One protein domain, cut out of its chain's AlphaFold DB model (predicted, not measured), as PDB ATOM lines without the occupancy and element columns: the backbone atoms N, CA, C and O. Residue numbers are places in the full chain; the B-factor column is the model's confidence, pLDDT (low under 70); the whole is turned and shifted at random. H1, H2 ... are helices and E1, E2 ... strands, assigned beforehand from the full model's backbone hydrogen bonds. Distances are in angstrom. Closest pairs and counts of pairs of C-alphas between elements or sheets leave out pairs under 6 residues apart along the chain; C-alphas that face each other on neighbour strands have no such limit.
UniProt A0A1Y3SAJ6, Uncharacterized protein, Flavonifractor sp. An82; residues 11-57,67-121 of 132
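Overview. This is residues 11 to 57 and 67 to 121 of the 132 residues of an uncharacterized protein of Flavonifractor sp. An82 (UniProt A0A1Y3SAJ6). Five strands, E1, E2, E3, E6 and E4 round the ring, make a small closed barrel, with one short helix, H1, outside it. E5 and the first residues of E6 form a small hairpin beyond the ring. The 102 printed residues hold one named helix and six named strands, in the order H1 E1 E2 E3 E4 E5 E6; the sheet is mixed and the class mostly strand. The whole is compact, with a radius of gyration of the C-alphas of 13.2 A and spans of 40 by 31 by 21 A.

Arrangement. Start at H1, residues 14 to 20, outside the barrel at a height over the sheet of 9.0 A and over none of its strands; its O i to N i+4 pairs are within hydrogen-bond range. Next, E1, residues 25 to 33, and E2, residues 44 to 51, are an antiparallel hairpin; look at N 28 and O 48, 2.9 A. E3, residues 74 to 80, is antiparallel to E2, with N 47 and O 77 at 2.8 A. E4, residues 93 to 99, is antiparallel to E1, with N 94 and O 25 at 2.8 A. E5, residues 105 to 107, and E6, residues 110 to 120, are an antiparallel hairpin, with N 110 and O 107 at 2.8 A. E6 bends by 82 degrees at residue 116; it is parallel to E3, with N 78 and O 113 at 2.9 A, and antiparallel to E4, with N 95 and O 119 at 2.8 A.

Along the chain. Find C-alpha 14 at (34.663, -45.205, -14.586), where H1 begins. E1 spans 19.7 A, E2 21.8 A and E6 26.2 A, ending at C-alpha 120, (35.180, -26.181, -16.114).

Size, cuts and confidence. The C-alphas farthest apart, of Glu 38 and Arg 67, are 40.5 A apart. Residues 58 to 66 are cut out, and C-alphas 57 and 67 are 8.6 A apart. The link from E3 to E4 is long. No printed residue is under 70 in pLDDT.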
ATOM      1  N   LEU A  11      33.775 -54.367 -18.897       86.25
ATOM      2  CA  LEU A  11      33.180 -53.201 -18.253       86.25
ATOM      3  C   LEU A  11      34.295 -52.299 -17.732       86.25
ATOM      4  O   LEU A  11      35.255 -52.781 -17.133       86.25
ATOM      5  N   ILE A  12      34.166 -51.000 -17.984       93.56
ATOM      6  CA  ILE A  12      35.058 -49.982 -17.435       93.56
ATOM      7  C   ILE A  12      34.389 -49.428 -16.182       93.56
ATOM      8  O   ILE A  12      33.299 -48.861 -16.272       93.56
ATOM      9  N   ASP A  13      35.050 -49.573 -15.038       95.12
ATOM     10  CA  ASP A  13      34.639 -48.934 -13.788       95.12
ATOM     11  C   ASP A  13      35.086 -47.467 -13.777       95.12
ATOM     12  O   ASP A  13      36.085 -47.091 -13.164       95.12
ATOM     13  N   TRP A  14      34.362 -46.632 -14.527       96.50
ATOM     14  CA  TRP A  14      34.663 -45.205 -14.586       96.50
ATOM     15  C   TRP A  14      34.484 -44.519 -13.231       96.50
ATOM     16  O   TRP A  14      35.262 -43.630 -12.915       96.50
ATOM     17  N   GLU A  15      33.490 -44.906 -12.429       96.00
ATOM     18  CA  GLU A  15      33.253 -44.269 -11.128       96.00
ATOM     19  C   GLU A  15      34.418 -44.509 -10.165       96.00
ATOM     20  O   GLU A  15      34.865 -43.570  -9.504       96.00
ATOM     21  N   GLY A  16      34.951 -45.736 -10.128       96.38
ATOM     22  CA  GLY A  16      36.164 -46.057  -9.381       96.38
ATOM     23  C   GLY A  16      37.369 -45.255  -9.872       96.38
ATOM     24  O   GLY A  16      38.048 -44.612  -9.073       96.38
ATOM     25  N   MET A  17      37.584 -45.215 -11.192       95.62
ATOM     26  CA  MET A  17      38.675 -44.442 -11.798       95.62
ATOM     27  C   MET A  17      38.568 -42.945 -11.486       95.62
ATOM     28  O   MET A  17      39.534 -42.346 -11.032       95.62
ATOM     29  N   ASP A  18      37.401 -42.335 -11.694       96.88
ATOM     30  CA  ASP A  18      37.176 -40.901 -11.484       96.88
ATOM     31  C   ASP A  18      37.357 -40.513 -10.016       96.88
ATOM     32  O   ASP A  18      37.979 -39.494  -9.710       96.88
ATOM     33  N   LYS A  19      36.882 -41.367  -9.101       96.88
ATOM     34  CA  LYS A  19      37.092 -41.208  -7.663       96.88
ATOM     35  C   LYS A  19      38.576 -41.244  -7.306       96.88
ATOM     36  O   LYS A  19      39.044 -40.339  -6.613       96.88
ATOM     37  N   ASP A  20      39.302 -42.261  -7.761       97.31
ATOM     38  CA  ASP A  20      40.722 -42.419  -7.442       97.31
ATOM     39  C   ASP A  20      41.561 -41.304  -8.091       97.31
ATOM     40  O   ASP A  20      42.519 -40.819  -7.487       97.31
ATOM     41  N   TRP A  21      41.154 -40.820  -9.268       97.25
ATOM     42  CA  TRP A  21      41.829 -39.749 -10.008       97.25
ATOM     43  C   TRP A  21      41.433 -38.324  -9.578       97.25
ATOM     44  O   TRP A  21      41.901 -37.331 -10.146       97.25
ATOM     45  N   GLY A  22      40.569 -38.199  -8.565       94.81
ATOM     46  CA  GLY A  22      40.178 -36.928  -7.951       94.81
ATOM     47  C   GLY A  22      39.100 -36.131  -8.698       94.81
ATOM     48  O   GLY A  22      38.844 -34.979  -8.336       94.81
ATOM     49  N   GLY A  23      38.471 -36.700  -9.732       95.44
ATOM     50  CA  GLY A  23      37.312 -36.125 -10.430       95.44
ATOM     51  C   GLY A  23      37.549 -34.763 -11.093       95.44
ATOM     52  O   GLY A  23      36.604 -34.011 -11.346       95.44
ATOM     53  N   SER A  24      38.809 -34.379 -11.307       95.81
ATOM     54  CA  SER A  24      39.202 -33.090 -11.877       95.81
ATOM     55  C   SER A  24      40.521 -33.218 -12.621       95.81
ATOM     56  O   SER A  24      41.541 -33.634 -12.070       95.81
ATOM     57  N   TYR A  25      40.511 -32.802 -13.881       98.00
ATOM     58  CA  TYR A  25      41.599 -33.045 -14.817       98.00
ATOM     59  C   TYR A  25      42.109 -31.740 -15.409       98.00
ATOM     60  O   TYR A  25      41.364 -30.768 -15.533       98.00
ATOM     61  N   THR A  26      43.376 -31.700 -15.815       98.38
ATOM     62  CA  THR A  26      43.890 -30.557 -16.586       98.38
ATOM     63  C   THR A  26      43.640 -30.784 -18.065       98.38
ATOM     64  O   THR A  26      44.098 -31.775 -18.628       98.38
ATOM     65  N   PHE A  27      42.967 -29.844 -18.717       98.56
ATOM     66  CA  PHE A  27      42.813 -29.832 -20.163       98.56
ATOM     67  C   PHE A  27      44.163 -29.574 -20.846       98.56
ATOM     68  O   PHE A  27      44.823 -28.565 -20.578       98.56
ATOM     69  N   VAL A  28      44.585 -30.472 -21.739       98.69
ATOM     70  CA  VAL A  28      45.875 -30.378 -22.447       98.69
ATOM     71  C   VAL A  28      45.682 -29.928 -23.892       98.69
ATOM     72  O   VAL A  28      46.363 -29.011 -24.350       98.69
ATOM     73  N   SER A  29      44.773 -30.581 -24.617       98.62
ATOM     74  CA  SER A  29      44.483 -30.301 -26.025       98.62
ATOM     75  C   SER A  29      43.143 -30.911 -26.447       98.62
ATOM     76  O   SER A  29      42.522 -31.669 -25.703       98.62
ATOM     77  N   GLN A  30      42.690 -30.580 -27.658       98.62
ATOM     78  CA  GLN A  30      41.507 -31.174 -28.275       98.62
ATOM     79  C   GLN A  30      41.701 -31.376 -29.778       98.62
ATOM     80  O   GLN A  30      42.494 -30.681 -30.412       98.62
ATOM     81  N   ARG A  31      40.940 -32.310 -30.345       98.44
ATOM     82  CA  ARG A  31      40.817 -32.552 -31.787       98.44
ATOM     83  C   ARG A  31      39.360 -32.863 -32.147       98.44
ATOM     84  O   ARG A  31      38.635 -33.377 -31.290       98.44
ATOM     85  N   PRO A  32      38.915 -32.597 -33.387       98.31
ATOM     86  CA  PRO A  32      37.538 -32.874 -33.769       98.31
ATOM     87  C   PRO A  32      37.276 -34.384 -33.766       98.31
ATOM     88  O   PRO A  32      38.076 -35.167 -34.286       98.31
ATOM     89  N   TYR A  33      36.135 -34.790 -33.215       97.94
ATOM     90  CA  TYR A  33      35.609 -36.145 -33.335       97.94
ATOM     91  C   TYR A  33      34.491 -36.149 -34.377       97.94
ATOM     92  O   TYR A  33      33.482 -35.462 -34.227       97.94
ATOM     93  N   LYS A  34      34.659 -36.929 -35.449       97.12
ATOM     94  CA  LYS A  34      33.717 -36.947 -36.583       97.12
ATOM     95  C   LYS A  34      32.370 -37.615 -36.270       97.12
ATOM     96  O   LYS A  34      31.463 -37.519 -37.088       97.12
ATOM     97  N   GLY A  35      32.233 -38.278 -35.121       95.50
ATOM     98  CA  GLY A  35      31.082 -39.129 -34.830       95.50
ATOM     99  C   GLY A  35      31.214 -40.524 -35.442       95.50
ATOM    100  O   GLY A  35      32.186 -40.844 -36.129       95.50
ATOM    101  N   LYS A  36      30.220 -41.363 -35.164       95.19
ATOM    102  CA  LYS A  36      30.002 -42.670 -35.786       95.19
ATOM    103  C   LYS A  36      28.487 -42.908 -35.888       95.19
ATOM    104  O   LYS A  36      27.907 -43.488 -34.966       95.19
ATOM    105  N   PRO A  37      27.837 -42.443 -36.971       91.62
ATOM    106  CA  PRO A  37      26.384 -42.506 -37.117       91.62
ATOM    107  C   PRO A  37      25.816 -43.924 -37.023       91.62
ATOM    108  O   PRO A  37      24.780 -44.107 -36.394       91.62
ATOM    109  N   GLU A  38      26.516 -44.940 -37.554       92.50
ATOM    110  CA  GLU A  38      26.042 -46.337 -37.469       92.50
ATOM    111  C   GLU A  38      25.959 -46.853 -36.023       92.50
ATOM    112  O   GLU A  38      25.247 -47.812 -35.745       92.50
ATOM    113  N   ALA A  39      26.693 -46.222 -35.104       88.88
ATOM    114  CA  ALA A  39      26.695 -46.532 -33.680       88.88
ATOM    115  C   ALA A  39      25.904 -45.504 -32.848       88.88
ATOM    116  O   ALA A  39      26.030 -45.490 -31.628       88.88
ATOM    117  N   GLY A  40      25.143 -44.607 -33.488       93.25
ATOM    118  CA  GLY A  40      24.384 -43.557 -32.801       93.25
ATOM    119  C   GLY A  40      25.248 -42.475 -32.142       93.25
ATOM    120  O   GLY A  40      24.763 -41.740 -31.286       93.25
ATOM    121  N   LEU A  41      26.526 -42.357 -32.517       96.12
ATOM    122  CA  LEU A  41      27.449 -41.391 -31.922       96.12
ATOM    123  C   LEU A  41      27.527 -40.126 -32.778       96.12
ATOM    124  O   LEU A  41      28.047 -40.151 -33.896       96.12
ATOM    125  N   ALA A  42      27.039 -39.011 -32.240       97.56
ATOM    126  CA  ALA A  42      27.128 -37.707 -32.887       97.56
ATOM    127  C   ALA A  42      28.584 -37.191 -32.960       97.56
ATOM    128  O   ALA A  42      29.436 -37.614 -32.167       97.56
ATOM    129  N   PRO A  43      28.891 -36.263 -33.885       98.25
ATOM    130  CA  PRO A  43      30.142 -35.512 -33.857       98.25
ATOM    131  C   PRO A  43      30.365 -34.794 -32.518       98.25
ATOM    132  O   PRO A  43      29.424 -34.535 -31.768       98.25
ATOM    133  N   GLY A  44      31.619 -34.473 -32.222       98.12
ATOM    134  CA  GLY A  44      32.001 -33.797 -30.987       98.12
ATOM    135  C   GLY A  44      33.493 -33.495 -30.929       98.12
ATOM    136  O   GLY A  44      34.114 -33.172 -31.946       98.12
ATOM    137  N   ALA A  45      34.098 -33.654 -29.755       98.56
ATOM    138  CA  ALA A  45      35.518 -33.394 -29.535       98.56
ATOM    139  C   ALA A  45      36.191 -34.550 -28.787       98.56
ATOM    140  O   ALA A  45      35.668 -35.042 -27.792       98.56
ATOM    141  N   THR A  46      37.383 -34.959 -29.222       98.50
ATOM    142  CA  THR A  46      38.281 -35.762 -28.382       98.50
ATOM    143  C   THR A  46      39.234 -34.817 -27.666       98.50
ATOM    144  O   THR A  46      39.946 -34.053 -28.317       98.50
ATOM    145  N   VAL A  47      39.255 -34.882 -26.340       98.56
ATOM    146  CA  VAL A  47      40.118 -34.088 -25.469       98.56
ATOM    147  C   VAL A  47      41.234 -34.954 -24.899       98.56
ATOM    148  O   VAL A  47      41.016 -36.123 -24.581       98.56
ATOM    149  N   THR A  48      42.420 -34.370 -24.760       98.69
ATOM    150  CA  THR A  48      43.516 -34.943 -23.976       98.69
ATOM    151  C   THR A  48      43.520 -34.272 -22.614       98.69
ATOM    152  O   THR A  48      43.571 -33.041 -22.529       98.69
ATOM    153  N   LEU A  49      43.479 -35.078 -21.561       98.56
ATOM    154  CA  LEU A  49      43.418 -34.636 -20.175       98.56
ATOM    155  C   LEU A  49      44.596 -35.206 -19.391       98.56
ATOM    156  O   LEU A  49      45.033 -36.316 -19.673       98.56
ATOM    157  N   GLN A  50      45.095 -34.451 -18.415       98.56
ATOM    158  CA  GLN A  50      46.122 -34.904 -17.479       98.56
ATOM    159  C   GLN A  50      45.513 -35.173 -16.103       98.56
ATOM    160  O   GLN A  50      44.761 -34.343 -15.577       98.56
ATOM    161  N   ILE A  51      45.886 -36.313 -15.528       98.12
ATOM    162  CA  ILE A  51      45.521 -36.737 -14.179       98.12
ATOM    163  C   ILE A  51      46.381 -35.968 -13.174       98.12
ATOM    164  O   ILE A  51      47.601 -35.878 -13.311       98.12
ATOM    165  N   MET A  52      45.740 -35.375 -12.170       96.62
ATOM    166  CA  MET A  52      46.417 -34.509 -11.193       96.62
ATOM    167  C   MET A  52      46.693 -35.189  -9.859       96.62
ATOM    168  O   MET A  52      47.528 -34.714  -9.093       96.62
ATOM    169  N   GLN A  53      45.978 -36.269  -9.590       95.62
ATOM    170  CA  GLN A  53      46.061 -37.074  -8.389       95.62
ATOM    171  C   GLN A  53      45.680 -38.496  -8.777       95.62
ATOM    172  O   GLN A  53      44.827 -38.676  -9.636       95.62
ATOM    173  N   ASP A  54      46.285 -39.480  -8.131       97.00
ATOM    174  CA  ASP A  54      45.839 -40.863  -8.186       97.00
ATOM    175  C   ASP A  54      45.994 -41.476  -6.792       97.00
ATOM    176  O   ASP A  54      47.112 -41.625  -6.292       97.00
ATOM    177  N   ALA A  55      44.859 -41.741  -6.146       95.94
ATOM    178  CA  ALA A  55      44.771 -42.325  -4.813       95.94
ATOM    179  C   ALA A  55      44.727 -43.863  -4.826       95.94
ATOM    180  O   ALA A  55      44.658 -44.468  -3.753       95.94
ATOM    181  N   HIS A  56      44.758 -44.493  -6.003       96.12
ATOM    182  CA  HIS A  56      44.714 -45.942  -6.128       96.12
ATOM    183  C   HIS A  56      45.999 -46.597  -5.595       96.12
ATOM    184  O   HIS A  56      47.112 -46.145  -5.883       96.12
ATOM    185  N   ASP A  57      45.856 -47.698  -4.852       93.31
ATOM    186  CA  ASP A  57      46.993 -48.525  -4.442       93.31
ATOM    187  C   ASP A  57      47.358 -49.508  -5.562       93.31
ATOM    188  O   ASP A  57      46.759 -50.573  -5.714       93.31
ATOM    189  N   ARG A  67      54.762 -49.478  -7.321       94.12
ATOM    190  CA  ARG A  67      54.459 -49.188  -8.725       94.12
ATOM    191  C   ARG A  67      54.185 -47.700  -8.914       94.12
ATOM    192  O   ARG A  67      53.628 -47.056  -8.026       94.12
ATOM    193  N   ASP A  68      54.540 -47.194 -10.088       93.69
ATOM    194  CA  ASP A  68      54.156 -45.847 -10.500       93.69
ATOM    195  C   ASP A  68      52.624 -45.738 -10.544       93.69
ATOM    196  O   ASP A  68      51.939 -46.675 -10.965       93.69
ATOM    197  N   ASN A  69      52.093 -44.602 -10.089       94.88
ATOM    198  CA  ASN A  69      50.671 -44.285 -10.205       94.88
ATOM    199  C   ASN A  69      50.405 -43.456 -11.472       94.88
ATOM    200  O   ASN A  69      51.323 -43.099 -12.206       94.88
ATOM    201  N   ASN A  70      49.144 -43.104 -11.720       96.56
ATOM    202  CA  ASN A  70      48.766 -42.352 -12.917       96.56
ATOM    203  C   ASN A  70      48.901 -40.827 -12.761       96.56
ATOM    204  O   ASN A  70      48.428 -40.075 -13.611       96.56
ATOM    205  N   THR A  71      49.504 -40.320 -11.680       97.12
ATOM    206  CA  THR A  71      49.636 -38.867 -11.495       97.12
ATOM    207  C   THR A  71      50.554 -38.291 -12.577       97.12
ATOM    208  O   THR A  71      51.633 -38.813 -12.819       97.12
ATOM    209  N   LEU A  72      50.138 -37.189 -13.210       97.00
ATOM    210  CA  LEU A  72      50.774 -36.550 -14.376       97.00
ATOM    211  C   LEU A  72      50.654 -37.305 -15.706       97.00
ATOM    212  O   LEU A  72      50.984 -36.712 -16.741       97.00
ATOM    213  N   GLU A  73      50.116 -38.525 -15.716       97.75
ATOM    214  CA  GLU A  73      49.791 -39.232 -16.953       97.75
ATOM    215  C   GLU A  73      48.624 -38.570 -17.688       97.75
ATOM    216  O   GLU A  73      47.809 -37.834 -17.114       97.75
ATOM    217  N   THR A  74      48.548 -38.821 -18.997       97.88
ATOM    218  CA  THR A  74      47.479 -38.280 -19.844       97.88
ATOM    219  C   THR A  74      46.591 -39.368 -20.416       97.88
ATOM    220  O   THR A  74      47.055 -40.446 -20.776       97.88
ATOM    221  N   PHE A  75      45.308 -39.055 -20.572       97.44
ATOM    222  CA  PHE A  75      44.344 -39.925 -21.230       97.44
ATOM    223  C   PHE A  75      43.480 -39.143 -22.219       97.44
ATOM    224  O   PHE A  75      43.380 -37.915 -22.174       97.44
ATOM    225  N   SER A  76      42.869 -39.875 -23.151       97.88
ATOM    226  CA  SER A  76      41.926 -39.314 -24.117       97.88
ATOM    227  C   SER A  76      40.490 -39.611 -23.697       97.88
ATOM    228  O   SER A  76      40.144 -40.759 -23.427       97.88
ATOM    229  N   ALA A  77      39.638 -38.592 -23.729       98.31
ATOM    230  CA  ALA A  77      38.196 -38.722 -23.550       98.31
ATOM    231  C   ALA A  77      37.473 -38.097 -24.745       98.31
ATOM    232  O   ALA A  77      37.900 -37.074 -25.276       98.31
ATOM    233  N   THR A  78      36.385 -38.709 -25.203       98.50
ATOM    234  CA  THR A  78      35.559 -38.146 -26.278       98.50
ATOM    235  C   THR A  78      34.264 -37.605 -25.707       98.50
ATOM    236  O   THR A  78      33.513 -38.340 -25.075       98.50
ATOM    237  N   ILE A  79      33.994 -36.333 -25.970       98.56
ATOM    238  CA  ILE A  79      32.741 -35.674 -25.633       98.56
ATOM    239  C   ILE A  79      31.846 -35.747 -26.864       98.56
ATOM    240  O   ILE A  79      32.167 -35.181 -27.913       98.56
ATOM    241  N   VAL A  80      30.764 -36.509 -26.763       98.38
ATOM    242  CA  VAL A  80      29.841 -36.791 -27.866       98.38
ATOM    243  C   VAL A  80      28.749 -35.723 -27.898       98.38
ATOM    244  O   VAL A  80      28.197 -35.373 -26.861       98.38
ATOM    245  N   GLY A  81      28.416 -35.211 -29.087       97.50
ATOM    246  CA  GLY A  81      27.323 -34.248 -29.259       97.50
ATOM    247  C   GLY A  81      27.644 -32.823 -28.800       97.50
ATOM    248  O   GLY A  81      26.727 -32.023 -28.628       97.50
ATOM    249  N   CYS A  82      28.920 -32.485 -28.602       97.06
ATOM    250  CA  CYS A  82      29.345 -31.139 -28.220       97.06
ATOM    251  C   CYS A  82      29.791 -30.302 -29.435       97.06
ATOM    252  O   CYS A  82      30.206 -30.856 -30.457       97.06
ATOM    253  N   PRO A  83      29.776 -28.959 -29.340       96.44
ATOM    254  CA  PRO A  83      30.416 -28.115 -30.341       96.44
ATOM    255  C   PRO A  83      31.938 -28.318 -30.344       96.44
ATOM    256  O   PRO A  83      32.541 -28.683 -29.331       96.44
ATOM    257  N   TYR A  84      32.562 -28.049 -31.489       96.62
ATOM    258  CA  TYR A  84      34.013 -28.011 -31.640       96.62
ATOM    259  C   TYR A  84      34.442 -26.679 -32.286       96.62
ATOM    260  O   TYR A  84      33.851 -26.297 -33.300       96.62
ATOM    261  N   PRO A  85      35.486 -26.002 -31.768       97.19
ATOM    262  CA  PRO A  85      36.241 -26.357 -30.564       97.19
ATOM    263  C   PRO A  85      35.432 -26.129 -29.278       97.19
ATOM    264  O   PRO A  85      34.577 -25.249 -29.208       97.19
ATOM    265  N   LEU A  86      35.739 -26.907 -28.241       97.81
ATOM    266  CA  LEU A  86      35.303 -26.629 -26.874       97.81
ATOM    267  C   LEU A  86      35.973 -25.338 -26.362       97.81
ATOM    268  O   LEU A  86      37.143 -25.104 -26.687       97.81
ATOM    269  N   PRO A  87      35.293 -24.527 -25.533       97.12
ATOM    270  CA  PRO A  87      35.789 -23.232 -25.060       97.12
ATOM    271  C   PRO A  87      36.774 -23.367 -23.878       97.12
ATOM    272  O   PRO A  87      36.618 -22.715 -22.844       97.12
ATOM    273  N   PHE A  88      37.787 -24.228 -24.017       97.19
ATOM    274  CA  PHE A  88      38.818 -24.469 -23.003       97.19
ATOM    275  C   PHE A  88      40.214 -24.155 -23.539       97.19
ATOM    276  O   PHE A  88      40.534 -24.427 -24.699       97.19
ATOM    277  N   ALA A  89      41.055 -23.610 -22.669       97.12
ATOM    278  CA  ALA A  89      42.470 -23.376 -22.902       97.12
ATOM    279  C   ALA A  89      43.313 -24.444 -22.195       97.12
ATOM    280  O   ALA A  89      42.916 -25.008 -21.174       97.12
ATOM    281  N   LYS A  90      44.514 -24.708 -22.723       97.88
ATOM    282  CA  LYS A  90      45.485 -25.586 -22.060       97.88
ATOM    283  C   LYS A  90      45.741 -25.092 -20.632       97.88
ATOM    284  O   LYS A  90      46.056 -23.922 -20.441       97.88
ATOM    285  N   GLY A  91      45.635 -25.987 -19.654       97.06
ATOM    286  CA  GLY A  91      45.773 -25.665 -18.232       97.06
ATOM    287  C   GLY A  91      44.446 -25.475 -17.492       97.06
ATOM    288  O   GLY A  91      44.447 -25.537 -16.262       97.06
ATOM    289  N   ASP A  92      43.321 -25.301 -18.200       97.88
ATOM    290  CA  ASP A  92      42.001 -25.255 -17.565       97.88
ATOM    291  C   ASP A  92      41.734 -26.549 -16.787       97.88
ATOM    292  O   ASP A  92      42.022 -27.650 -17.262       97.88
ATOM    293  N   LYS A  93      41.151 -26.423 -15.592       98.00
ATOM    294  CA  LYS A  93      40.645 -27.572 -14.838       98.00
ATOM    295  C   LYS A  93      39.247 -27.908 -15.321       98.00
ATOM    296  O   LYS A  93      38.398 -27.022 -15.414       98.00
ATOM    297  N   VAL A  94      39.007 -29.178 -15.610       98.06
ATOM    298  CA  VAL A  94      37.744 -29.662 -16.161       98.06
ATOM    299  C   VAL A  94      37.266 -30.917 -15.445       98.06
ATOM    300  O   VAL A  94      38.070 -31.683 -14.915       98.06
ATOM    301  N   ARG A  95      35.951 -31.133 -15.454       97.94
ATOM    302  CA  ARG A  95      35.299 -32.362 -14.993       97.94
ATOM    303  C   ARG A  95      34.585 -33.038 -16.146       97.94
ATOM    304  O   ARG A  95      34.058 -32.362 -17.030       97.94
ATOM    305  N   LEU A  96      34.574 -34.364 -16.120       98.25
ATOM    306  CA  LEU A  96      33.828 -35.194 -17.059       98.25
ATOM    307  C   LEU A  96      32.521 -35.643 -16.409       98.25
ATOM    308  O   LEU A  96      32.452 -35.831 -15.197       98.25
ATOM    309  N   SER A  97      31.462 -35.789 -17.197       97.75
ATOM    310  CA  SER A  97      30.163 -36.248 -16.701       97.75
ATOM    311  C   SER A  97      29.374 -36.970 -17.789       97.75
ATOM    312  O   SER A  97      29.665 -36.859 -18.981       97.75
ATOM    313  N   GLY A  98      28.383 -37.758 -17.362       97.62
ATOM    314  CA  GLY A  98      27.572 -38.574 -18.264       97.62
ATOM    315  C   GLY A  98      28.407 -39.608 -19.016       97.62
ATOM    316  O   GLY A  98      28.429 -39.621 -20.247       97.62
ATOM    317  N   PHE A  99      29.134 -40.443 -18.268       98.06
ATOM    318  CA  PHE A  99      29.895 -41.558 -18.826       98.06
ATOM    319  C   PHE A  99      28.984 -42.480 -19.644       98.06
ATOM    320  O   PHE A  99      27.947 -42.943 -19.171       98.06
ATOM    321  N   MET A 100      29.376 -42.749 -20.887       96.56
ATOM    322  CA  MET A 100      28.596 -43.544 -21.830       96.56
ATOM    323  C   MET A 100      29.137 -44.975 -21.875       96.56
ATOM    324  O   MET A 100      29.885 -45.326 -22.795       96.56
ATOM    325  N   ALA A 101      28.766 -45.796 -20.888       94.12
ATOM    326  CA  ALA A 101      29.287 -47.155 -20.706       94.12
ATOM    327  C   ALA A 101      29.125 -48.045 -21.953       94.12
ATOM    328  O   ALA A 101      30.094 -48.652 -22.398       94.12
ATOM    329  N   ASP A 102      27.950 -48.035 -22.590       91.69
ATOM    330  CA  ASP A 102      27.658 -48.867 -23.775       91.69
ATOM    331  C   ASP A 102      28.489 -48.504 -25.011       91.69
ATOM    332  O   ASP A 102      28.594 -49.270 -25.970       91.69
ATOM    333  N   SER A 103      29.086 -47.316 -24.998       92.62
ATOM    334  CA  SER A 103      29.955 -46.833 -26.061       92.62
ATOM    335  C   SER A 103      31.361 -46.556 -25.553       92.62
ATOM    336  O   SER A 103      32.096 -45.842 -26.213       92.62
ATOM    337  N   SER A 104      31.772 -47.103 -24.414       94.38
ATOM    338  CA  SER A 104      33.146 -47.006 -23.914       94.38
ATOM    339  C   SER A 104      33.722 -48.406 -23.798       94.38
ATOM    340  O   SER A 104      33.028 -49.336 -23.405       94.38
ATOM    341  N   TYR A 105      34.972 -48.595 -24.208       91.31
ATOM    342  CA  TYR A 105      35.549 -49.933 -24.282       91.31
ATOM    343  C   TYR A 105      37.065 -49.921 -24.132       91.31
ATOM    344  O   TYR A 105      37.748 -48.977 -24.531       91.31
ATOM    345  N   PHE A 106      37.570 -51.007 -23.554       90.44
ATOM    346  CA  PHE A 106      38.983 -51.336 -23.516       90.44
ATOM    347  C   PHE A 106      39.218 -52.510 -24.465       90.44
ATOM    348  O   PHE A 106      38.750 -53.622 -24.216       90.44
ATOM    349  N   ILE A 107      39.883 -52.239 -25.583       86.12
ATOM    350  CA  ILE A 107      40.160 -53.217 -26.641       86.12
ATOM    351  C   ILE A 107      41.576 -52.994 -27.156       86.12
ATOM    352  O   ILE A 107      41.990 -51.847 -27.291       86.12
ATOM    353  N   ASP A 108      42.325 -54.064 -27.418       85.31
ATOM    354  CA  ASP A 108      43.697 -53.990 -27.942       85.31
ATOM    355  C   ASP A 108      44.587 -53.007 -27.161       85.31
ATOM    356  O   ASP A 108      45.280 -52.165 -27.733       85.31
ATOM    357  N   TYR A 109      44.510 -53.070 -25.826       84.38
ATOM    358  CA  TYR A 109      45.210 -52.172 -24.895       84.38
ATOM    359  C   TYR A 109      44.883 -50.678 -25.057       84.38
ATOM    360  O   TYR A 109      45.528 -49.824 -24.452       84.38
ATOM    361  N   SER A 110      43.859 -50.350 -25.841       86.50
ATOM    362  CA  SER A 110      43.380 -48.995 -26.068       86.50
ATOM    363  C   SER A 110      42.144 -48.732 -25.221       86.50
ATOM    364  O   SER A 110      41.102 -49.370 -25.387       86.50
ATOM    365  N   LEU A 111      42.258 -47.758 -24.320       92.38
ATOM    366  CA  LEU A 111      41.147 -47.269 -23.515       92.38
ATOM    367  C   LEU A 111      40.388 -46.186 -24.285       92.38
ATOM    368  O   LEU A 111      40.930 -45.121 -24.581       92.38
ATOM    369  N   ILE A 112      39.125 -46.453 -24.607       94.06
ATOM    370  CA  ILE A 112      38.265 -45.512 -25.320       94.06
ATOM    371  C   ILE A 112      37.115 -45.117 -24.403       94.06
ATOM    372  O   ILE A 112      36.184 -45.891 -24.187       94.06
ATOM    373  N   LEU A 113      37.183 -43.887 -23.898       97.69
ATOM    374  CA  LEU A 113      36.190 -43.309 -22.998       97.69
ATOM    375  C   LEU A 113      35.316 -42.297 -23.734       97.69
ATOM    376  O   LEU A 113      35.825 -41.433 -24.463       97.69
ATOM    377  N   ARG A 114      34.003 -42.385 -23.527       97.88
ATOM    378  CA  ARG A 114      33.019 -41.463 -24.096       97.88
ATOM    379  C   ARG A 114      32.122 -40.883 -23.012       97.88
ATOM    380  O   ARG A 114      31.703 -41.585 -22.097       97.88
ATOM    381  N   PHE A 115      31.828 -39.600 -23.152       98.50
ATOM    382  CA  PHE A 115      31.050 -38.806 -22.211       98.50
ATOM    383  C   PHE A 115      30.075 -37.915 -22.967       98.50
ATOM    384  O   PHE A 115      30.372 -37.468 -24.077       98.50
ATOM    385  N   SER A 116      28.936 -37.609 -22.354       98.19
ATOM    386  CA  SER A 116      28.002 -36.624 -22.900       98.19
ATOM    387  C   SER A 116      28.396 -35.185 -22.564       98.19
ATOM    388  O   SER A 116      27.926 -34.263 -23.225       98.19
ATOM    389  N   SER A 117      29.223 -34.958 -21.535       98.00
ATOM    390  CA  SER A 117      29.563 -33.601 -21.104       98.00
ATOM    391  C   SER A 117      30.955 -33.451 -20.491       98.00
ATOM    392  O   SER A 117      31.568 -34.383 -19.968       98.00
ATOM    393  N   ILE A 118      31.438 -32.212 -20.578       98.44
ATOM    394  CA  ILE A 118      32.648 -31.698 -19.943       98.44
ATOM    395  C   ILE A 118      32.373 -30.262 -19.494       98.44
ATOM    396  O   ILE A 118      31.759 -29.484 -20.228       98.44
ATOM    397  N   GLU A 119      32.837 -29.896 -18.308       97.31
ATOM    398  CA  GLU A 119      32.658 -28.552 -17.751       97.31
ATOM    399  C   GLU A 119      33.934 -28.052 -17.077       97.31
ATOM    400  O   GLU A 119      34.780 -28.852 -16.674       97.31
ATOM    401  N   LYS A 120      34.091 -26.730 -16.932       95.81
ATOM    402  CA  LYS A 120      35.180 -26.181 -16.114       95.81
ATOM    403  C   LYS A 120      34.929 -26.516 -14.647       95.81
ATOM    404  O   LYS A 120      33.867 -26.207 -14.113       95.81
ATOM    405  N   ALA A 121      35.932 -27.071 -13.978       88.12
ATOM    406  CA  ALA A 121      35.900 -27.214 -12.533       88.12
ATOM    407  C   ALA A 121      36.013 -25.815 -11.904       88.12
ATOM    408  O   ALA A 121      36.949 -25.072 -12.207       88.12
TER     409      ALA A 121